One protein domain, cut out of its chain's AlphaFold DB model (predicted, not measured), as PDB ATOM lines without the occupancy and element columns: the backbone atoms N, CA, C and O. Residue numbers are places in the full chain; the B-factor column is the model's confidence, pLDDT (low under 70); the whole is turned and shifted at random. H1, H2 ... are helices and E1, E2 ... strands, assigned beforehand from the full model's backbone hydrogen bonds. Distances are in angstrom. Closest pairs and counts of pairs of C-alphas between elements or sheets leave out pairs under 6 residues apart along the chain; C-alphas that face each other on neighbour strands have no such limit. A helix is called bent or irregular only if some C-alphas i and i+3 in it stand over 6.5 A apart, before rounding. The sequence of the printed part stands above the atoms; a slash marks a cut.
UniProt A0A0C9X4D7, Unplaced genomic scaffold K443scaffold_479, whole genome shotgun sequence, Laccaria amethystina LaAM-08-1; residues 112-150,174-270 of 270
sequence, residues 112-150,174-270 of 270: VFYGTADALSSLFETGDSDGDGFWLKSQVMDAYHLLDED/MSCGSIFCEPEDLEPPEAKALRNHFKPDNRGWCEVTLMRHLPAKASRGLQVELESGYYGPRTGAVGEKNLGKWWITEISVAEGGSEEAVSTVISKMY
ATOM      1  N   VAL A 112      44.288   6.671  16.552       96.19
ATOM      2  CA  VAL A 112      43.519   5.613  17.220       96.19
ATOM      3  C   VAL A 112      44.468   4.755  18.040       96.19
ATOM      4  O   VAL A 112      45.492   4.317  17.522       96.19
ATOM      5  N   PHE A 113      44.128   4.511  19.298       96.75
ATOM      6  CA  PHE A 113      44.884   3.663  20.214       96.75
ATOM      7  C   PHE A 113      44.045   2.467  20.655       96.75
ATOM      8  O   PHE A 113      42.827   2.580  20.755       96.75
ATOM      9  N   TYR A 114      44.691   1.355  20.980       96.44
ATOM     10  CA  TYR A 114      44.090   0.265  21.730       96.44
ATOM     11  C   TYR A 114      44.347   0.450  23.223       96.44
ATOM     12  O   TYR A 114      45.495   0.617  23.624       96.44
ATOM     13  N   GLY A 115      43.295   0.372  24.033       94.50
ATOM     14  CA  GLY A 115      43.376   0.237  25.489       94.50
ATOM     15  C   GLY A 115      42.463  -0.885  25.977       94.50
ATOM     16  O   GLY A 115      41.519  -1.267  25.278       94.50
ATOM     17  N   THR A 116      42.727  -1.430  27.161       92.75
ATOM     18  CA  THR A 116      41.820  -2.398  27.794       92.75
ATOM     19  C   THR A 116      40.549  -1.684  28.276       92.75
ATOM     20  O   THR A 116      40.554  -0.484  28.577       92.75
ATOM     21  N   ALA A 117      39.427  -2.402  28.373       92.00
ATOM     22  CA  ALA A 117      38.232  -1.841  29.011       92.00
ATOM     23  C   ALA A 117      38.443  -1.568  30.516       92.00
ATOM     24  O   ALA A 117      37.779  -0.690  31.068       92.00
ATOM     25  N   ASP A 118      39.378  -2.276  31.159       90.19
ATOM     26  CA  ASP A 118      39.803  -2.040  32.542       90.19
ATOM     27  C   ASP A 118      40.521  -0.678  32.667       90.19
ATOM     28  O   ASP A 118      40.066   0.168  33.438       90.19
ATOM     29  N   ALA A 119      41.519  -0.385  31.819       91.62
ATOM     30  CA  ALA A 119      42.211   0.911  31.738       91.62
ATOM     31  C   ALA A 119      41.244   2.087  31.559       91.62
ATOM     32  O   ALA A 119      41.358   3.129  32.211       91.62
ATOM     33  N   LEU A 120      40.265   1.919  30.664       93.94
ATOM     34  CA  LEU A 120      39.214   2.908  30.448       93.94
ATOM     35  C   LEU A 120      38.294   3.029  31.668       93.94
ATOM     36  O   LEU A 120      37.896   4.137  32.019       93.94
ATOM     37  N   SER A 121      37.960   1.923  32.337       92.00
ATOM     38  CA  SER A 121      37.154   1.956  33.561       92.00
ATOM     39  C   SER A 121      37.855   2.745  34.662       92.00
ATOM     40  O   SER A 121      37.230   3.641  35.226       92.00
ATOM     41  N   SER A 122      39.150   2.495  34.884       91.75
ATOM     42  CA  SER A 122      39.996   3.273  35.795       91.75
ATOM     43  C   SER A 122      40.000   4.755  35.415       91.75
ATOM     44  O   SER A 122      39.615   5.587  36.236       91.75
ATOM     45  N   LEU A 123      40.277   5.094  34.147       94.06
ATOM     46  CA  LEU A 123      40.302   6.483  33.669       94.06
ATOM     47  C   LEU A 123      38.985   7.229  33.956       94.06
ATOM     48  O   LEU A 123      39.007   8.369  34.417       94.06
ATOM     49  N   PHE A 124      37.832   6.586  33.739       93.00
ATOM     50  CA  PHE A 124      36.510   7.173  34.006       93.00
ATOM     51  C   PHE A 124      36.072   7.143  35.486       93.00
ATOM     52  O   PHE A 124      35.012   7.693  35.805       93.00
ATOM     53  N   GLU A 125      36.831   6.512  36.385       91.06
ATOM     54  CA  GLU A 125      36.539   6.441  37.827       91.06
ATOM     55  C   GLU A 125      37.517   7.241  38.696       91.06
ATOM     56  O   GLU A 125      37.106   7.787  39.722       91.06
ATOM     57  N   THR A 126      38.782   7.345  38.289       90.44
ATOM     58  CA  THR A 126      39.865   7.983  39.058       90.44
ATOM     59  C   THR A 126      40.479   9.194  38.352       90.44
ATOM     60  O   THR A 126      41.055  10.049  39.027       90.44
ATOM     61  N   GLY A 127      40.346   9.286  37.022       92.25
ATOM     62  CA  GLY A 127      41.102  10.213  36.176       92.25
ATOM     63  C   GLY A 127      42.459   9.674  35.699       92.25
ATOM     64  O   GLY A 127      43.201  10.412  35.060       92.25
ATOM     65  N   ASP A 128      42.786   8.412  35.980       90.19
ATOM     66  CA  ASP A 128      44.065   7.757  35.667       90.19
ATOM     67  C   ASP A 128      43.799   6.332  35.138       90.19
ATOM     68  O   ASP A 128      42.917   5.641  35.650       90.19
ATOM     69  N   SER A 129      44.546   5.871  34.130       84.38
ATOM     70  CA  SER A 129      44.446   4.499  33.608       84.38
ATOM     71  C   SER A 129      45.081   3.422  34.503       84.38
ATOM     72  O   SER A 129      45.208   2.283  34.069       84.38
ATOM     73  N   ASP A 130      45.469   3.754  35.740       80.56
ATOM     74  CA  ASP A 130      46.073   2.849  36.744       80.56
ATOM     75  C   ASP A 130      47.368   2.173  36.248       80.56
ATOM     76  O   ASP A 130      47.714   1.052  36.617       80.56
ATOM     77  N   GLY A 131      48.097   2.872  35.372       78.88
ATOM     78  CA  GLY A 131      49.310   2.357  34.742       78.88
ATOM     79  C   GLY A 131      49.076   1.350  33.611       78.88
ATOM     80  O   GLY A 131      50.052   0.781  33.125       78.88
ATOM     81  N   ASP A 132      47.844   1.133  33.140       86.12
ATOM     82  CA  ASP A 132      47.629   0.413  31.880       86.12
ATOM     83  C   ASP A 132      48.051   1.271  30.677       86.12
ATOM     84  O   ASP A 132      47.819   2.486  30.630       86.12
ATOM     85  N   GLY A 133      48.665   0.612  29.690       90.06
ATOM     86  CA  GLY A 133      49.152   1.232  28.462       90.06
ATOM     87  C   GLY A 133      48.101   1.326  27.357       90.06
ATOM     88  O   GLY A 133      47.220   0.478  27.224       90.06
ATOM     89  N   PHE A 134      48.251   2.349  26.519       94.44
ATOM     90  CA  PHE A 134      47.514   2.524  25.273       94.44
ATOM     91  C   PHE A 134      48.472   2.403  24.084       94.44
ATOM     92  O   PHE A 134      49.367   3.232  23.925       94.44
ATOM     93  N   TRP A 135      48.297   1.410  23.216       94.56
ATOM     94  CA  TRP A 135      49.179   1.202  22.057       94.56
ATOM     95  C   TRP A 135      48.590   1.825  20.796       94.56
ATOM     96  O   TRP A 135      47.401   1.667  20.527       94.56
ATOM     97  N   LEU A 136      49.393   2.533  19.998       94.75
ATOM     98  CA  LEU A 136      48.893   3.147  18.767       94.75
ATOM     99  C   LEU A 136      48.474   2.057  17.770       94.75
ATOM    100  O   LEU A 136      49.251   1.155  17.454       94.75
ATOM    101  N   LYS A 137      47.254   2.159  17.233       95.50
ATOM    102  CA  LYS A 137      46.670   1.139  16.355       95.50
ATOM    103  C   LYS A 137      47.537   0.863  15.129       95.50
ATOM    104  O   LYS A 137      47.653  -0.294  14.755       95.50
ATOM    105  N   SER A 138      48.180   1.872  14.534       93.06
ATOM    106  CA  SER A 138      49.095   1.643  13.407       93.06
ATOM    107  C   SER A 138      50.279   0.758  13.798       93.06
ATOM    108  O   SER A 138      50.465  -0.267  13.166       93.06
ATOM    109  N   GLN A 139      50.987   1.063  14.896       91.88
ATOM    110  CA  GLN A 139      52.131   0.260  15.361       91.88
ATOM    111  C   GLN A 139      51.738  -1.199  15.637       91.88
ATOM    112  O   GLN A 139      52.480  -2.115  15.296       91.88
ATOM    113  N   VAL A 140      50.552  -1.425  16.210       93.12
ATOM    114  CA  VAL A 140      50.030  -2.776  16.463       93.12
ATOM    115  C   VAL A 140      49.640  -3.497  15.170       93.12
ATOM    116  O   VAL A 140      49.931  -4.679  15.039       93.12
ATOM    117  N   MET A 141      49.006  -2.824  14.206       93.56
ATOM    118  CA  MET A 141      48.660  -3.446  12.918       93.56
ATOM    119  C   MET A 141      49.915  -3.742  12.080       93.56
ATOM    120  O   MET A 141      50.008  -4.816  11.495       93.56
ATOM    121  N   ASP A 142      50.898  -2.837  12.076       90.06
ATOM    122  CA  ASP A 142      52.190  -3.027  11.408       90.06
ATOM    123  C   ASP A 142      52.929  -4.239  12.012       90.06
ATOM    124  O   ASP A 142      53.350  -5.137  11.285       90.06
ATOM    125  N   ALA A 143      52.997  -4.333  13.347       90.19
ATOM    126  CA  ALA A 143      53.575  -5.480  14.049       90.19
ATOM    127  C   ALA A 143      52.801  -6.792  13.832       90.19
ATOM    128  O   ALA A 143      53.409  -7.856  13.763       90.19
ATOM    129  N   TYR A 144      51.473  -6.736  13.716       91.69
ATOM    130  CA  TYR A 144      50.655  -7.911  13.424       91.69
ATOM    131  C   TYR A 144      50.932  -8.451  12.015       91.69
ATOM    132  O   TYR A 144      51.132  -9.650  11.847       91.69
ATOM    133  N   HIS A 145      51.049  -7.576  11.015       89.19
ATOM    134  CA  HIS A 145      51.403  -7.992   9.656       89.19
ATOM    135  C   HIS A 145      52.821  -8.577   9.561       89.19
ATOM    136  O   HIS A 145      53.012  -9.558   8.848       89.19
ATOM    137  N   LEU A 146      53.781  -8.072  10.346       84.88
ATOM    138  CA  LEU A 146      55.115  -8.679  10.464       84.88
ATOM    139  C   LEU A 146      55.098 -10.102  11.060       84.88
ATOM    140  O   LEU A 146      56.030 -10.859  10.809       84.88
ATOM    141  N   LEU A 147      54.067 -10.474  11.831       81.94
ATOM    142  CA  LEU A 147      53.883 -11.839  12.348       81.94
ATOM    143  C   LEU A 147      53.187 -12.769  11.335       81.94
ATOM    144  O   LEU A 147      53.437 -13.972  11.355       81.94
ATOM    145  N   ASP A 148      52.325 -12.229  10.467       72.94
ATOM    146  CA  ASP A 148      51.610 -12.991   9.428       72.94
ATOM    147  C   ASP A 148      52.512 -13.355   8.228       72.94
ATOM    148  O   ASP A 148      52.330 -14.409   7.614       72.94
ATOM    149  N   GLU A 149      53.486 -12.504   7.876       65.56
ATOM    150  CA  GLU A 149      54.362 -12.707   6.705       65.56
ATOM    151  C   GLU A 149      55.319 -13.915   6.833       65.56
ATOM    152  O   GLU A 149      55.785 -14.429   5.817       65.56
ATOM    153  N   ASP A 150      55.538 -14.436   8.047       56.94
ATOM    154  CA  ASP A 150      56.405 -15.598   8.321       56.94
ATOM    155  C   ASP A 150      55.677 -16.964   8.199       56.94
ATOM    156  O   ASP A 150      56.236 -18.017   8.513       56.94
ATOM    157  N   MET A 174      57.842  -1.828  21.706       86.50
ATOM    158  CA  MET A 174      56.804  -0.968  21.141       86.50
ATOM    159  C   MET A 174      56.335   0.072  22.164       86.50
ATOM    160  O   MET A 174      55.890  -0.259  23.267       86.50
ATOM    161  N   SER A 175      56.397   1.344  21.775       88.38
ATOM    162  CA  SER A 175      55.980   2.445  22.636       88.38
ATOM    163  C   SER A 175      54.474   2.448  22.901       88.38
ATOM    164  O   SER A 175      53.652   2.118  22.041       88.38
ATOM    165  N   CYS A 176      54.116   2.853  24.116       91.56
ATOM    166  CA  CYS A 176      52.739   3.006  24.566       91.56
ATOM    167  C   CYS A 176      52.511   4.405  25.144       91.56
ATOM    168  O   CYS A 176      53.444   5.114  25.534       91.56
ATOM    169  N   GLY A 177      51.247   4.808  25.192       92.25
ATOM    170  CA  GLY A 177      50.790   6.015  25.856       92.25
ATOM    171  C   GLY A 177      50.210   5.710  27.235       92.25
ATOM    172  O   GLY A 177      49.558   4.683  27.409       92.25
ATOM    173  N   SER A 178      50.385   6.629  28.176       92.56
ATOM    174  CA  SER A 178      49.614   6.711  29.420       92.56
ATOM    175  C   SER A 178      48.650   7.894  29.312       92.56
ATOM    176  O   SER A 178      49.031   8.959  28.815       92.56
ATOM    177  N   ILE A 179      47.398   7.710  29.735       94.19
ATOM    178  CA  ILE A 179      46.326   8.703  29.583       94.19
ATOM    179  C   ILE A 179      45.752   9.048  30.955       94.19
ATOM    180  O   ILE A 179      45.357   8.160  31.705       94.19
ATOM    181  N   PHE A 180      45.647  10.344  31.242       94.12
ATOM    182  CA  PHE A 180      45.055  10.860  32.475       94.12
ATOM    183  C   PHE A 180      44.246  12.136  32.217       94.12
ATOM    184  O   PHE A 180      44.424  12.819  31.207       94.12
ATOM    185  N   CYS A 181      43.334  12.478  33.121       94.94
ATOM    186  CA  CYS A 181      42.544  13.707  33.078       94.94
ATOM    187  C   CYS A 181      42.273  14.243  34.486       94.94
ATOM    188  O   CYS A 181      42.158  13.483  35.447       94.94
ATOM    189  N   GLU A 182      42.115  15.561  34.611       93.44
ATOM    190  CA  GLU A 182      41.677  16.158  35.875       93.44
ATOM    191  C   GLU A 182      40.222  15.710  36.159       93.44
ATOM    192  O   GLU A 182      39.412  15.666  35.230       93.44
ATOM    193  N   PRO A 183      39.822  15.421  37.415       89.12
ATOM    194  CA  PRO A 183      38.463  14.954  37.725       89.12
ATOM    195  C   PRO A 183      37.338  15.894  37.253       89.12
ATOM    196  O   PRO A 183      36.212  15.459  37.020       89.12
ATOM    197  N   GLU A 184      37.637  17.184  37.085       90.81
ATOM    198  CA  GLU A 184      36.713  18.188  36.548       90.81
ATOM    199  C   GLU A 184      36.374  17.957  35.060       90.81
ATOM    200  O   GLU A 184      35.261  18.271  34.635       90.81
ATOM    201  N   ASP A 185      37.282  17.361  34.276       91.69
ATOM    202  CA  ASP A 185      37.085  17.063  32.848       91.69
ATOM    203  C   ASP A 185      36.156  15.849  32.618       91.69
ATOM    204  O   ASP A 185      35.604  15.694  31.525       91.69
ATOM    205  N   LEU A 186      35.915  15.030  33.653       91.81
ATOM    206  CA  LEU A 186      34.948  13.920  33.650       91.81
ATOM    207  C   LEU A 186      33.506  14.369  33.948       91.81
ATOM    208  O   LEU A 186      32.558  13.628  33.686       91.81
ATOM    209  N   GLU A 187      33.301  15.569  34.499       90.12
ATOM    210  CA  GLU A 187      31.968  16.060  34.871       90.12
ATOM    211  C   GLU A 187      31.014  16.412  33.704       90.12
ATOM    212  O   GLU A 187      29.801  16.194  33.869       90.12
ATOM    213  N   PRO A 188      31.475  16.929  32.543       90.69
ATOM    214  CA  PRO A 188      30.626  17.230  31.394       90.69
ATOM    215  C   PRO A 188      29.794  16.030  30.904       90.69
ATOM    216  O   PRO A 188      30.264  14.888  30.912       90.69
ATOM    217  N   PRO A 189      28.553  16.261  30.432       89.31
ATOM    218  CA  PRO A 189      27.684  15.183  29.969       89.31
ATOM    219  C   PRO A 189      28.257  14.447  28.755       89.31
ATOM    220  O   PRO A 189      27.971  13.265  28.587       89.31
ATOM    221  N   GLU A 190      29.068  15.105  27.923       89.94
ATOM    222  CA  GLU A 190      29.700  14.472  26.769       89.94
ATOM    223  C   GLU A 190      30.850  13.531  27.169       89.94
ATOM    224  O   GLU A 190      30.947  12.433  26.624       89.94
ATOM    225  N   ALA A 191      31.645  13.882  28.187       90.12
ATOM    226  CA  ALA A 191      32.633  12.970  28.768       90.12
ATOM    227  C   ALA A 191      31.941  11.737  29.378       90.12
ATOM    228  O   ALA A 191      32.277  10.600  29.054       90.12
ATOM    229  N   LYS A 192      30.878  11.946  30.166       90.25
ATOM    230  CA  LYS A 192      30.054  10.856  30.727       90.25
ATOM    231  C   LYS A 192      29.362  10.003  29.659       90.25
ATOM    232  O   LYS A 192      29.072   8.835  29.916       90.25
ATOM    233  N   ALA A 193      29.096  10.549  28.470       90.88
ATOM    234  CA  ALA A 193      28.505   9.797  27.367       90.88
ATOM    235  C   ALA A 193      29.462   8.722  26.827       90.88
ATOM    236  O   ALA A 193      29.010   7.595  26.609       90.88
ATOM    237  N   LEU A 194      30.764   9.030  26.709       91.31
ATOM    238  CA  LEU A 194      31.801   8.104  26.225       91.31
ATOM    239  C   LEU A 194      31.885   6.815  27.060       91.31
ATOM    240  O   LEU A 194      32.074   5.739  26.498       91.31
ATOM    241  N   ARG A 195      31.644   6.886  28.379       88.00
ATOM    242  CA  ARG A 195      31.611   5.699  29.256       88.00
ATOM    243  C   ARG A 195      30.576   4.647  28.824       88.00
ATOM    244  O   ARG A 195      30.751   3.470  29.109       88.00
ATOM    245  N   ASN A 196      29.516   5.035  28.112       88.00
ATOM    246  CA  ASN A 196      28.483   4.097  27.646       88.00
ATOM    247  C   ASN A 196      28.885   3.308  26.385       88.00
ATOM    248  O   ASN A 196      28.119   2.451  25.945       88.00
ATOM    249  N   HIS A 197      30.032   3.620  25.772       85.56
ATOM    250  CA  HIS A 197      30.486   2.993  24.526       85.56
ATOM    251  C   HIS A 197      31.233   1.668  24.748       85.56
ATOM    252  O   HIS A 197      31.386   0.886  23.813       85.56
ATOM    253  N   PHE A 198      31.671   1.400  25.978       83.94
ATOM    254  CA  PHE A 198      32.331   0.159  26.379       83.94
ATOM    255  C   PHE A 198      31.658  -0.418  27.635       83.94
ATOM    256  O   PHE A 198      30.733   0.172  28.196       83.94
ATOM    257  N   LYS A 199      32.089  -1.606  28.068       79.56
ATOM    258  CA  LYS A 199      31.622  -2.241  29.308       79.56
ATOM    259  C   LYS A 199      32.826  -2.638  30.163       79.56
ATOM    260  O   LYS A 199      33.652  -3.375  29.632       79.56
ATOM    261  N   PRO A 200      32.892  -2.235  31.446       67.94
ATOM    262  CA  PRO A 200      33.964  -2.646  32.358       67.94
ATOM    263  C   PRO A 200      34.132  -4.168  32.443       67.94
ATOM    264  O   PRO A 200      35.236  -4.682  32.391       67.94
ATOM    265  N   ASP A 201      33.021  -4.909  32.482       63.97
ATOM    266  CA  ASP A 201      33.030  -6.364  32.698       63.97
ATOM    267  C   ASP A 201      33.610  -7.187  31.520       63.97
ATOM    268  O   ASP A 201      33.706  -8.415  31.609       63.97
ATOM    269  N   ASN A 202      33.966  -6.547  30.399       60.19
ATOM    270  CA  ASN A 202      34.607  -7.195  29.257       60.19
ATOM    271  C   ASN A 202      36.130  -7.057  29.378       60.19
ATOM    272  O   ASN A 202      36.647  -5.959  29.235       60.19
ATOM    273  N   ARG A 203      36.873  -8.169  29.440       68.69
ATOM    274  CA  ARG A 203      38.348  -8.189  29.260       68.69
ATOM    275  C   ARG A 203      38.792  -7.910  27.809       68.69
ATOM    276  O   ARG A 203      39.773  -8.476  27.338       68.69
ATOM    277  N   GLY A 204      37.998  -7.142  27.073       87.25
ATOM    278  CA  GLY A 204      38.182  -6.863  25.658       87.25
ATOM    279  C   GLY A 204      38.973  -5.584  25.430       87.25
ATOM    280  O   GLY A 204      39.059  -4.704  26.294       87.25
ATOM    281  N   TRP A 205      39.510  -5.476  24.224       93.56
ATOM    282  CA  TRP A 205      40.184  -4.279  23.751       93.56
ATOM    283  C   TRP A 205      39.178  -3.250  23.239       93.56
ATOM    284  O   TRP A 205      38.133  -3.588  22.682       93.56
ATOM    285  N   CYS A 206      39.504  -1.978  23.423       95.50
ATOM    286  CA  CYS A 206      38.749  -0.847  22.909       95.50
ATOM    287  C   CYS A 206      39.657   0.029  22.046       95.50
ATOM    288  O   CYS A 206      40.803   0.294  22.406       95.50
ATOM    289  N   GLU A 207      39.125   0.506  20.928       96.81
ATOM    290  CA  GLU A 207      39.708   1.578  20.133       96.81
ATOM    291  C   GLU A 207      39.330   2.932  20.739       96.81
ATOM    292  O   GLU A 207      38.160   3.202  21.015       96.81
ATOM    293  N   VAL A 208      40.329   3.787  20.944       96.19
ATOM    294  CA  VAL A 208      40.219   5.100  21.583       96.19
ATOM    295  C   VAL A 208      40.759   6.150  20.615       96.19
ATOM    296  O   VAL A 208      41.946   6.156  20.286       96.19
ATOM    297  N   THR A 209      39.892   7.042  20.139       95.25
ATOM    298  CA  THR A 209      40.245   8.028  19.105       95.25
ATOM    299  C   THR A 209      40.643   9.365  19.720       95.25
ATOM    300  O   THR A 209      39.793  10.128  20.201       95.25
ATOM    301  N   LEU A 210      41.940   9.680  19.644       93.56
ATOM    302  CA  LEU A 210      42.540  10.914  20.143       93.56
ATOM    303  C   LEU A 210      42.736  11.955  19.027       93.56
ATOM    304  O   LEU A 210      43.304  11.687  17.962       93.56
ATOM    305  N   MET A 211      42.323  13.194  19.308       91.69
ATOM    306  CA  MET A 211      42.534  14.359  18.439       91.69
ATOM    307  C   MET A 211      43.159  15.534  19.200       91.69
ATOM    308  O   MET A 211      42.705  15.887  20.287       91.69
ATOM    309  N   ARG A 212      44.168  16.192  18.608       89.12
ATOM    310  CA  ARG A 212      44.801  17.397  19.184       89.12
ATOM    311  C   ARG A 212      43.906  18.633  19.051       89.12
ATOM    312  O   ARG A 212      43.878  19.497  19.925       89.12
ATOM    313  N   HIS A 213      43.135  18.698  17.967       84.69
ATOM    314  CA  HIS A 213      42.192  19.773  17.681       84.69
ATOM    315  C   HIS A 213      40.799  19.190  17.433       84.69
ATOM    316  O   HIS A 213      40.610  18.409  16.502       84.69
ATOM    317  N   LEU A 214      39.816  19.580  18.253       78.31
ATOM    318  CA  LEU A 214      38.422  19.176  18.058       78.31
ATOM    319  C   LEU A 214      37.892  19.700  16.710       78.31
ATOM    320  O   LEU A 214      37.967  20.908  16.456       78.31
ATOM    321  N   PRO A 215      37.285  18.846  15.865       71.25
ATOM    322  CA  PRO A 215      36.556  19.302  14.689       71.25
ATOM    323  C   PRO A 215      35.438  20.269  15.091       71.25
ATOM    324  O   PRO A 215      34.684  20.000  16.022       71.25
ATOM    325  N   ALA A 216      35.242  21.352  14.334       72.88
ATOM    326  CA  ALA A 216      34.258  22.403  14.644       72.88
ATOM    327  C   ALA A 216      32.776  21.947  14.690       72.88
ATOM    328  O   ALA A 216      31.888  22.758  14.943       72.88
ATOM    329  N   LYS A 217      32.499  20.667  14.403       69.38
ATOM    330  CA  LYS A 217      31.174  20.028  14.448       69.38
ATOM    331  C   LYS A 217      31.046  18.945  15.528       69.38
ATOM    332  O   LYS A 217      29.964  18.384  15.661       69.38
ATOM    333  N   ALA A 218      32.117  18.621  16.250       67.69
ATOM    334  CA  ALA A 218      32.079  17.602  17.287       67.69
ATOM    335  C   ALA A 218      31.278  18.105  18.502       67.69
ATOM    336  O   ALA A 218      31.543  19.191  19.024       67.69
ATOM    337  N   SER A 219      30.332  17.294  18.985       67.19
ATOM    338  CA  SER A 219      30.008  17.295  20.415       67.19
ATOM    339  C   SER A 219      31.299  16.993  21.176       67.19
ATOM    340  O   SER A 219      32.098  16.177  20.720       67.19
ATOM    341  N   ARG A 220      31.549  17.715  22.269       75.00
ATOM    342  CA  ARG A 220      32.863  17.734  22.932       75.00
ATOM    343  C   ARG A 220      33.266  16.337  23.415       75.00
ATOM    344  O   ARG A 220      32.407  15.525  23.722       75.00
ATOM    345  N   GLY A 221      34.567  16.073  23.464       88.31
ATOM    346  CA  GLY A 221      35.111  14.834  24.019       88.31
ATOM    347  C   GLY A 221      35.475  14.962  25.500       88.31
ATOM    348  O   GLY A 221      35.240  16.007  26.111       88.31
ATOM    349  N   LEU A 222      36.134  13.937  26.038       93.81
ATOM    350  CA  LEU A 222      36.904  14.043  27.280       93.81
ATOM    351  C   LEU A 222      38.264  14.684  26.960       93.81
ATOM    352  O   LEU A 222      38.960  14.220  26.053       93.81
ATOM    353  N   GLN A 223      38.638  15.754  27.668       94.06
ATOM    354  CA  GLN A 223      40.006  16.274  27.616       94.06
ATOM    355  C   GLN A 223      40.911  15.371  28.451       94.06
ATOM    356  O   GLN A 223      40.587  15.050  29.588       94.06
ATOM    357  N   VAL A 224      42.049  14.993  27.878       95.12
ATOM    358  CA  VAL A 224      43.084  14.198  28.540       95.12
ATOM    359  C   VAL A 224      44.449  14.839  28.329       95.12
ATOM    360  O   VAL A 224      44.660  15.608  27.387       95.12
ATOM    361  N   GLU A 225      45.388  14.509  29.196       95.00
ATOM    362  CA  GLU A 225      46.814  14.702  28.992       95.00
ATOM    363  C   GLU A 225      47.426  13.336  28.646       95.00
ATOM    364  O   GLU A 225      46.995  12.298  29.155       95.00
ATOM    365  N   LEU A 226      48.339  13.331  27.675       93.88
ATOM    366  CA  LEU A 226      48.923  12.120  27.103       93.88
ATOM    367  C   LEU A 226      50.430  12.139  27.332       93.88
ATOM    368  O   LEU A 226      51.104  13.102  26.964       93.88
ATOM    369  N   GLU A 227      50.966  11.053  27.868       93.25
ATOM    370  CA  GLU A 227      52.403  10.820  27.991       93.25
ATOM    371  C   GLU A 227      52.803   9.614  27.148       93.25
ATOM    372  O   GLU A 227      52.099   8.612  27.143       93.25
ATOM    373  N   SER A 228      53.921   9.696  26.428       91.38
ATOM    374  CA  SER A 228      54.542   8.540  25.780       91.38
ATOM    375  C   SER A 228      55.620   7.925  26.651       91.38
ATOM    376  O   SER A 228      56.377   8.647  27.306       91.38
ATOM    377  N   GLY A 229      55.756   6.611  26.543       89.00
ATOM    378  CA  GLY A 229      56.897   5.857  27.034       89.00
ATOM    379  C   GLY A 229      56.764   4.389  26.646       89.00
ATOM    380  O   GLY A 229      56.440   4.073  25.498       89.00
ATOM    381  N   TYR A 230      57.008   3.498  27.600       86.62
ATOM    382  CA  TYR A 230      57.033   2.051  27.391       86.62
ATOM    383  C   TYR A 230      56.273   1.322  28.502       86.62
ATOM    384  O   TYR A 230      56.101   1.843  29.608       86.62
ATOM    385  N   TYR A 231      55.856   0.086  28.230       85.62
ATOM    386  CA  TYR A 231      55.226  -0.766  29.233       85.62
ATOM    387  C   TYR A 231      56.252  -1.700  29.876       85.62
ATOM    388  O   TYR A 231      56.847  -2.548  29.214       85.62
ATOM    389  N   GLY A 232      56.432  -1.589  31.191       82.19
ATOM    390  CA  GLY A 232      57.234  -2.527  31.969       82.19
ATOM    391  C   GLY A 232      56.352  -3.582  32.654       82.19
ATOM    392  O   GLY A 232      55.496  -3.202  33.455       82.19
ATOM    393  N   PRO A 233      56.593  -4.902  32.486       75.88
ATOM    394  CA  PRO A 233      55.775  -5.979  33.078       75.88
ATOM    395  C   PRO A 233      55.621  -5.989  34.613       75.88
ATOM    396  O   PRO A 233      54.926  -6.840  35.162       75.88
ATOM    397  N   ARG A 234      56.313  -5.094  35.330       78.44
ATOM    398  CA  ARG A 234      56.226  -4.911  36.791       78.44
ATOM    399  C   ARG A 234      55.862  -3.488  37.222       78.44
ATOM    400  O   ARG A 234      55.710  -3.254  38.416       78.44
ATOM    401  N   THR A 235      55.807  -2.550  36.283       81.00
ATOM    402  CA  THR A 235      55.637  -1.110  36.530       81.00
ATOM    403  C   THR A 235      54.414  -0.531  35.830       81.00
ATOM    404  O   THR A 235      54.067   0.605  36.124       81.00
ATOM    405  N   GLY A 236      53.793  -1.284  34.916       84.25
ATOM    406  CA  GLY A 236      52.814  -0.749  33.977       84.25
ATOM    407  C   GLY A 236      53.476   0.131  32.914       84.25
ATOM    408  O   GLY A 236      54.704   0.119  32.746       84.25
ATOM    409  N   ALA A 237      52.651   0.899  32.212       84.44
ATOM    410  CA  ALA A 237      53.042   1.969  31.313       84.44
ATOM    411  C   ALA A 237      53.704   3.115  32.090       84.44
ATOM    412  O   ALA A 237      53.085   3.774  32.927       84.44
ATOM    413  N   VAL A 238      54.978   3.359  31.792       81.25
ATOM    414  CA  VAL A 238      55.767   4.443  32.378       81.25
ATOM    415  C   VAL A 238      55.766   5.616  31.405       81.25
ATOM    416  O   VAL A 238      56.359   5.526  30.332       81.25
ATOM    417  N   GLY A 239      55.119   6.720  31.781       78.94
ATOM    418  CA  GLY A 239      55.203   7.980  31.047       78.94
ATOM    419  C   GLY A 239      56.594   8.604  31.183       78.94
ATOM    420  O   GLY A 239      57.061   8.861  32.291       78.94
ATOM    421  N   GLU A 240      57.268   8.848  30.058       84.06
ATOM    422  CA  GLU A 240      58.596   9.483  30.021       84.06
ATOM    423  C   GLU A 240      58.557  10.890  29.415       84.06
ATOM    424  O   GLU A 240      59.325  11.773  29.807       84.06
ATOM    425  N   LYS A 241      57.661  11.112  28.447       89.19
ATOM    426  CA  LYS A 241      57.579  12.344  27.661       89.19
ATOM    427  C   LYS A 241      56.132  12.793  27.509       89.19
ATOM    428  O   LYS A 241      55.314  12.123  26.888       89.19
ATOM    429  N   ASN A 242      55.835  13.973  28.040       90.50
ATOM    430  CA  ASN A 242      54.528  14.610  27.925       90.50
ATOM    431  C   ASN A 242      54.278  15.094  26.484       90.50
ATOM    432  O   ASN A 242      55.048  15.882  25.931       90.50
ATOM    433  N   LEU A 243      53.196  14.595  25.883       90.75
ATOM    434  CA  LEU A 243      52.726  14.903  24.528       90.75
ATOM    435  C   LEU A 243      51.608  15.963  24.522       90.75
ATOM    436  O   LEU A 243      50.999  16.236  23.481       90.75
ATOM    437  N   GLY A 244      51.347  16.579  25.675       92.06
ATOM    438  CA  GLY A 244      50.385  17.648  25.880       92.06
ATOM    439  C   GLY A 244      48.937  17.177  25.977       92.06
ATOM    440  O   GLY A 244      48.632  16.020  26.262       92.06
ATOM    441  N   LYS A 245      48.022  18.123  25.743       93.44
ATOM    442  CA  LYS A 245      46.577  17.913  25.858       93.44
ATOM    443  C   LYS A 245      45.953  17.405  24.561       93.44
ATOM    444  O   LYS A 245      46.161  17.982  23.491       93.44
ATOM    445  N   TRP A 246      45.120  16.382  24.700       93.94
ATOM    446  CA  TRP A 246      44.380  15.706  23.640       93.94
ATOM    447  C   TRP A 246      42.899  15.590  24.014       93.94
ATOM    448  O   TRP A 246      42.490  15.876  25.139       93.94
ATOM    449  N   TRP A 247      42.081  15.185  23.049       93.88
ATOM    450  CA  TRP A 247      40.666  14.896  23.252       93.88
ATOM    451  C   TRP A 247      40.371  13.457  22.856       93.88
ATOM    452  O   TRP A 247      40.558  13.113  21.688       93.88
ATOM    453  N   ILE A 248      39.858  12.653  23.790       94.56
ATOM    454  CA  ILE A 248      39.171  11.404  23.446       94.56
ATOM    455  C   ILE A 248      37.816  11.802  22.868       94.56
ATOM    456  O   ILE A 248      36.987  12.406  23.551       94.56
ATOM    457  N   THR A 249      37.617  11.503  21.589       92.50
ATOM    458  CA  THR A 249      36.431  11.919  20.819       92.50
ATOM    459  C   THR A 249      35.481  10.770  20.511       92.50
ATOM    460  O   THR A 249      34.287  10.996  20.337       92.50
ATOM    461  N   GLU A 250      36.001   9.548  20.493       93.19
ATOM    462  CA  GLU A 250      35.257   8.323  20.249       93.19
ATOM    463  C   GLU A 250      35.941   7.178  20.999       93.19
ATOM    464  O   GLU A 250      37.168   7.150  21.124       93.19
ATOM    465  N   ILE A 251      35.124   6.263  21.511       94.62
ATOM    466  CA  ILE A 251      35.535   4.957  22.016       94.62
ATOM    467  C   ILE A 251      34.640   3.936  21.316       94.62
ATOM    468  O   ILE A 251      33.432   4.166  21.199       94.62
ATOM    469  N   SER A 252      35.213   2.822  20.876       94.00
ATOM    470  CA  SER A 252      34.487   1.663  20.354       94.00
ATOM    471  C   SER A 252      35.162   0.376  20.815       94.00
ATOM    472  O   SER A 252      36.368   0.351  21.035       94.00
ATOM    473  N   VAL A 253      34.406  -0.711  20.956       93.94
ATOM    474  CA  VAL A 253      34.998  -2.039  21.182       93.94
ATOM    475  C   VAL A 253      35.792  -2.431  19.929       93.94
ATOM    476  O   VAL A 253      35.318  -2.204  18.815       93.94
ATOM    477  N   ALA A 254      36.999  -2.972  20.098       93.94
ATOM    478  CA  ALA A 254      37.748  -3.560  18.993       93.94
ATOM    479  C   ALA A 254      37.091  -4.899  18.625       93.94
ATOM    480  O   ALA A 254      36.845  -5.719  19.504       93.94
ATOM    481  N   GLU A 255      36.799  -5.121  17.343       93.06
ATOM    482  CA  GLU A 255      36.110  -6.329  16.870       93.06
ATOM    483  C   GLU A 255      36.823  -6.947  15.655       93.06
ATOM    484  O   GLU A 255      37.457  -6.256  14.848       93.06
ATOM    485  N   GLY A 256      36.696  -8.269  15.502       92.81
ATOM    486  CA  GLY A 256      37.237  -9.015  14.360       92.81
ATOM    487  C   GLY A 256      38.758  -8.895  14.255       92.81
ATOM    488  O   GLY A 256      39.456  -8.974  15.262       92.81
ATOM    489  N   GLY A 257      39.273  -8.642  13.047       93.44
ATOM    490  CA  GLY A 257      40.718  -8.520  12.804       93.44
ATOM    491  C   GLY A 257      41.416  -7.431  13.635       93.44
ATOM    492  O   GLY A 257      42.625  -7.481  13.814       93.44
ATOM    493  N   SER A 258      40.669  -6.460  14.178       94.12
ATOM    494  CA  SER A 258      41.228  -5.453  15.084       94.12
ATOM    495  C   SER A 258      41.508  -6.019  16.479       94.12
ATOM    496  O   SER A 258      42.558  -5.735  17.047       94.12
ATOM    497  N   GLU A 259      40.579  -6.818  17.013       94.75
ATOM    498  CA  GLU A 259      40.711  -7.531  18.292       94.75
ATOM    499  C   GLU A 259      41.770  -8.635  18.193       94.75
ATOM    500  O   GLU A 259      42.586  -8.797  19.100       94.75
ATOM    501  N   GLU A 260      41.780  -9.355  17.069       94.81
ATOM    502  CA  GLU A 260      42.758 -10.394  16.742       94.81
ATOM    503  C   GLU A 260      44.180  -9.825  16.682       94.81
ATOM    504  O   GLU A 260      45.067 -10.353  17.355       94.81
ATOM    505  N   ALA A 261      44.387  -8.704  15.977       94.62
ATOM    506  CA  ALA A 261      45.695  -8.068  15.854       94.62
ATOM    507  C   ALA A 261      46.276  -7.644  17.209       94.62
ATOM    508  O   ALA A 261      47.387  -8.046  17.562       94.62
ATOM    509  N   VAL A 262      45.518  -6.878  18.004       94.38
ATOM    510  CA  VAL A 262      45.998  -6.420  19.318       94.38
ATOM    511  C   VAL A 262      46.167  -7.576  20.301       94.38
ATOM    512  O   VAL A 262      47.188  -7.641  20.979       94.38
ATOM    513  N   SER A 263      45.247  -8.543  20.337       93.44
ATOM    514  CA  SER A 263      45.385  -9.702  21.228       93.44
ATOM    515  C   SER A 263      46.613 -10.540  20.873       93.44
ATOM    516  O   SER A 263      47.349 -10.951  21.768       93.44
ATOM    517  N   THR A 264      46.875 -10.741  19.578       91.75
ATOM    518  CA  THR A 264      48.051 -11.472  19.090       91.75
ATOM    519  C   THR A 264      49.334 -10.743  19.467       91.75
ATOM    520  O   THR A 264      50.165 -11.313  20.172       91.75
ATOM    521  N   VAL A 265      49.474  -9.475  19.079       91.00
ATOM    522  CA  VAL A 265      50.681  -8.667  19.317       91.00
ATOM    523  C   VAL A 265      50.982  -8.519  20.810       91.00
ATOM    524  O   VAL A 265      52.104  -8.788  21.237       91.00
ATOM    525  N   ILE A 266      49.980  -8.203  21.637       87.94
ATOM    526  CA  ILE A 266      50.160  -8.085  23.090       87.94
ATOM    527  C   ILE A 266      50.513  -9.445  23.726       87.94
ATOM    528  O   ILE A 266      51.356  -9.497  24.619       87.94
ATOM    529  N   SER A 267      49.975 -10.568  23.225       86.75
ATOM    530  CA  SER A 267      50.371 -11.918  23.678       86.75
ATOM    531  C   SER A 267      51.788 -12.348  23.263       86.75
ATOM    532  O   SER A 267      52.270 -13.383  23.717       86.75
ATOM    533  N   LYS A 268      52.461 -11.582  22.393       84.81
ATOM    534  CA  LYS A 268      53.888 -11.756  22.076       84.81
ATOM    535  C   LYS A 268      54.798 -10.844  22.905       84.81
ATOM    536  O   LYS A 268      55.981 -11.153  23.059       84.81
ATOM    537  N   MET A 269      54.263  -9.759  23.469       79.38
ATOM    538  CA  MET A 269      55.002  -8.886  24.390       79.38
ATOM    539  C   MET A 269      55.229  -9.537  25.766       79.38
ATOM    540  O   MET A 269      56.289  -9.311  26.358       79.38
ATOM    541  N   TYR A 270      54.280 -10.350  26.258       73.12
ATOM    542  CA  TYR A 270      54.255 -10.904  27.627       73.12
ATOM    543  C   TYR A 270      54.223 -12.438  27.687       73.12
ATOM    544  O   TYR A 270      55.048 -12.987  28.454       73.12
TER     545      TYR A 270
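What this domain is: This is residues 112 to 150 and 174 to 270 of the 270 residues of an uncharacterized protein of Laccaria amethystina LaAM-08-1 (UniProt A0A0C9X4D7). Six antiparallel strands form a small closed barrel, and helices pack on its outside, H5 crossing E1 and E4 and H4 crossing E6. H2 meets the barrel with residues 137 to 140, runs outward from it and stands crosswise to H5, while E5 and E6 make a long, bent hairpin in the barrel wall. The 136 printed residues include five named helices and six named strands, in the order E1 H1 E2 H2 E3 H3 H4 E4 E5 E6 H5; the class is mixed, helices and strands. The whole is compact, with a radius of gyration of the C-alphas of 14.5 A, and elongated, spanning 47 by 30 by 30 A.

Where its parts are: E1, residues 112 to 116, begins at C-alpha 112 (43.519, 5.613, 17.220). H1 is residues 117 to 126, E2 residues 134 to 136, and H2 residues 137 to 148, 16.5 A long. After the cut come E3, residues 176 to 180, H3, residues 183 to 186, and H4, residues 189 to 197. E4, residues 205 to 211, is 19.5 A long. E5, residues 222 to 232, is 26.6 A from first to last C-alpha and bends by 73 degrees at residue 229. E6, residues 236 to 253, measures 22.0 A and bends by 132 degrees at residue 241. H5, residues 257 to 269, is 18.4 A long and ends at C-alpha 269 (55.002, -8.886, 24.390).

How they stand to each other: Round the barrel run E1, E2, E3, E5, E6, E4 and back to E1. Across E1 and E2, N 114 and O 135 are 2.8 A apart, within hydrogen-bond range, as are N 134 and O 177 of E2 and E3 at 2.8 A. The same holds for N 178 and O 227 of E3 and E5, 2.8 A, and N 228 and O 241 of the hairpin E5 and E6, 2.8 A. N 207 and O 252 of E4 and E6 are within hydrogen-bond range at 2.8 A, and so are N 206 and O 115 of E4 and E1 at 2.8 A. H5 is over E1 and E4, outside the barrel, at a height over the sheet of 9.7 A; C-alphas 205 and 259 are the closest of E4 and H5, 6.4 A. H2 touches H5 with residues 140 to 144 alone, about perpendicular at 77 degrees, closest at the C-alphas of Tyr 144 and Ala 261, 5.5 A. H4 is over E6 and runs across it, at 71 degrees on the local plane; the C-alphas of His 197 and Ser 252 are their closest, 5.9 A. H1 is on the barrel, outside it, at a height over the sheet of 8.4 A. H1 and H4 are close but not clearly touching, C-alphas 124 and 195 being the closest at 7.0 A. H3 is on the barrel, its closest C-alpha pair with E5 being Asp 185 and Gln 223, 6.0 A. In H1, H2 and H5 every O i to N i+4 pair is within hydrogen-bond range; H4 has 2 of 5, with 4 of 6 O i to N i+3 pairs, and H3 is too short for an O i to N i+4 pair.

The domain as a whole: The C-alphas of Asp 150 and Glu 184 are the two farthest apart, 48.2 A. Residues 151 to 173 are not printed, and C-alphas 150 and 174 are 19.5 A apart across the cut. Of the links that are printed whole, none is long. The mean pLDDT of the printed part is 88.1; residues 149 to 150, 200 to 203 and 217 to 219 are under 70.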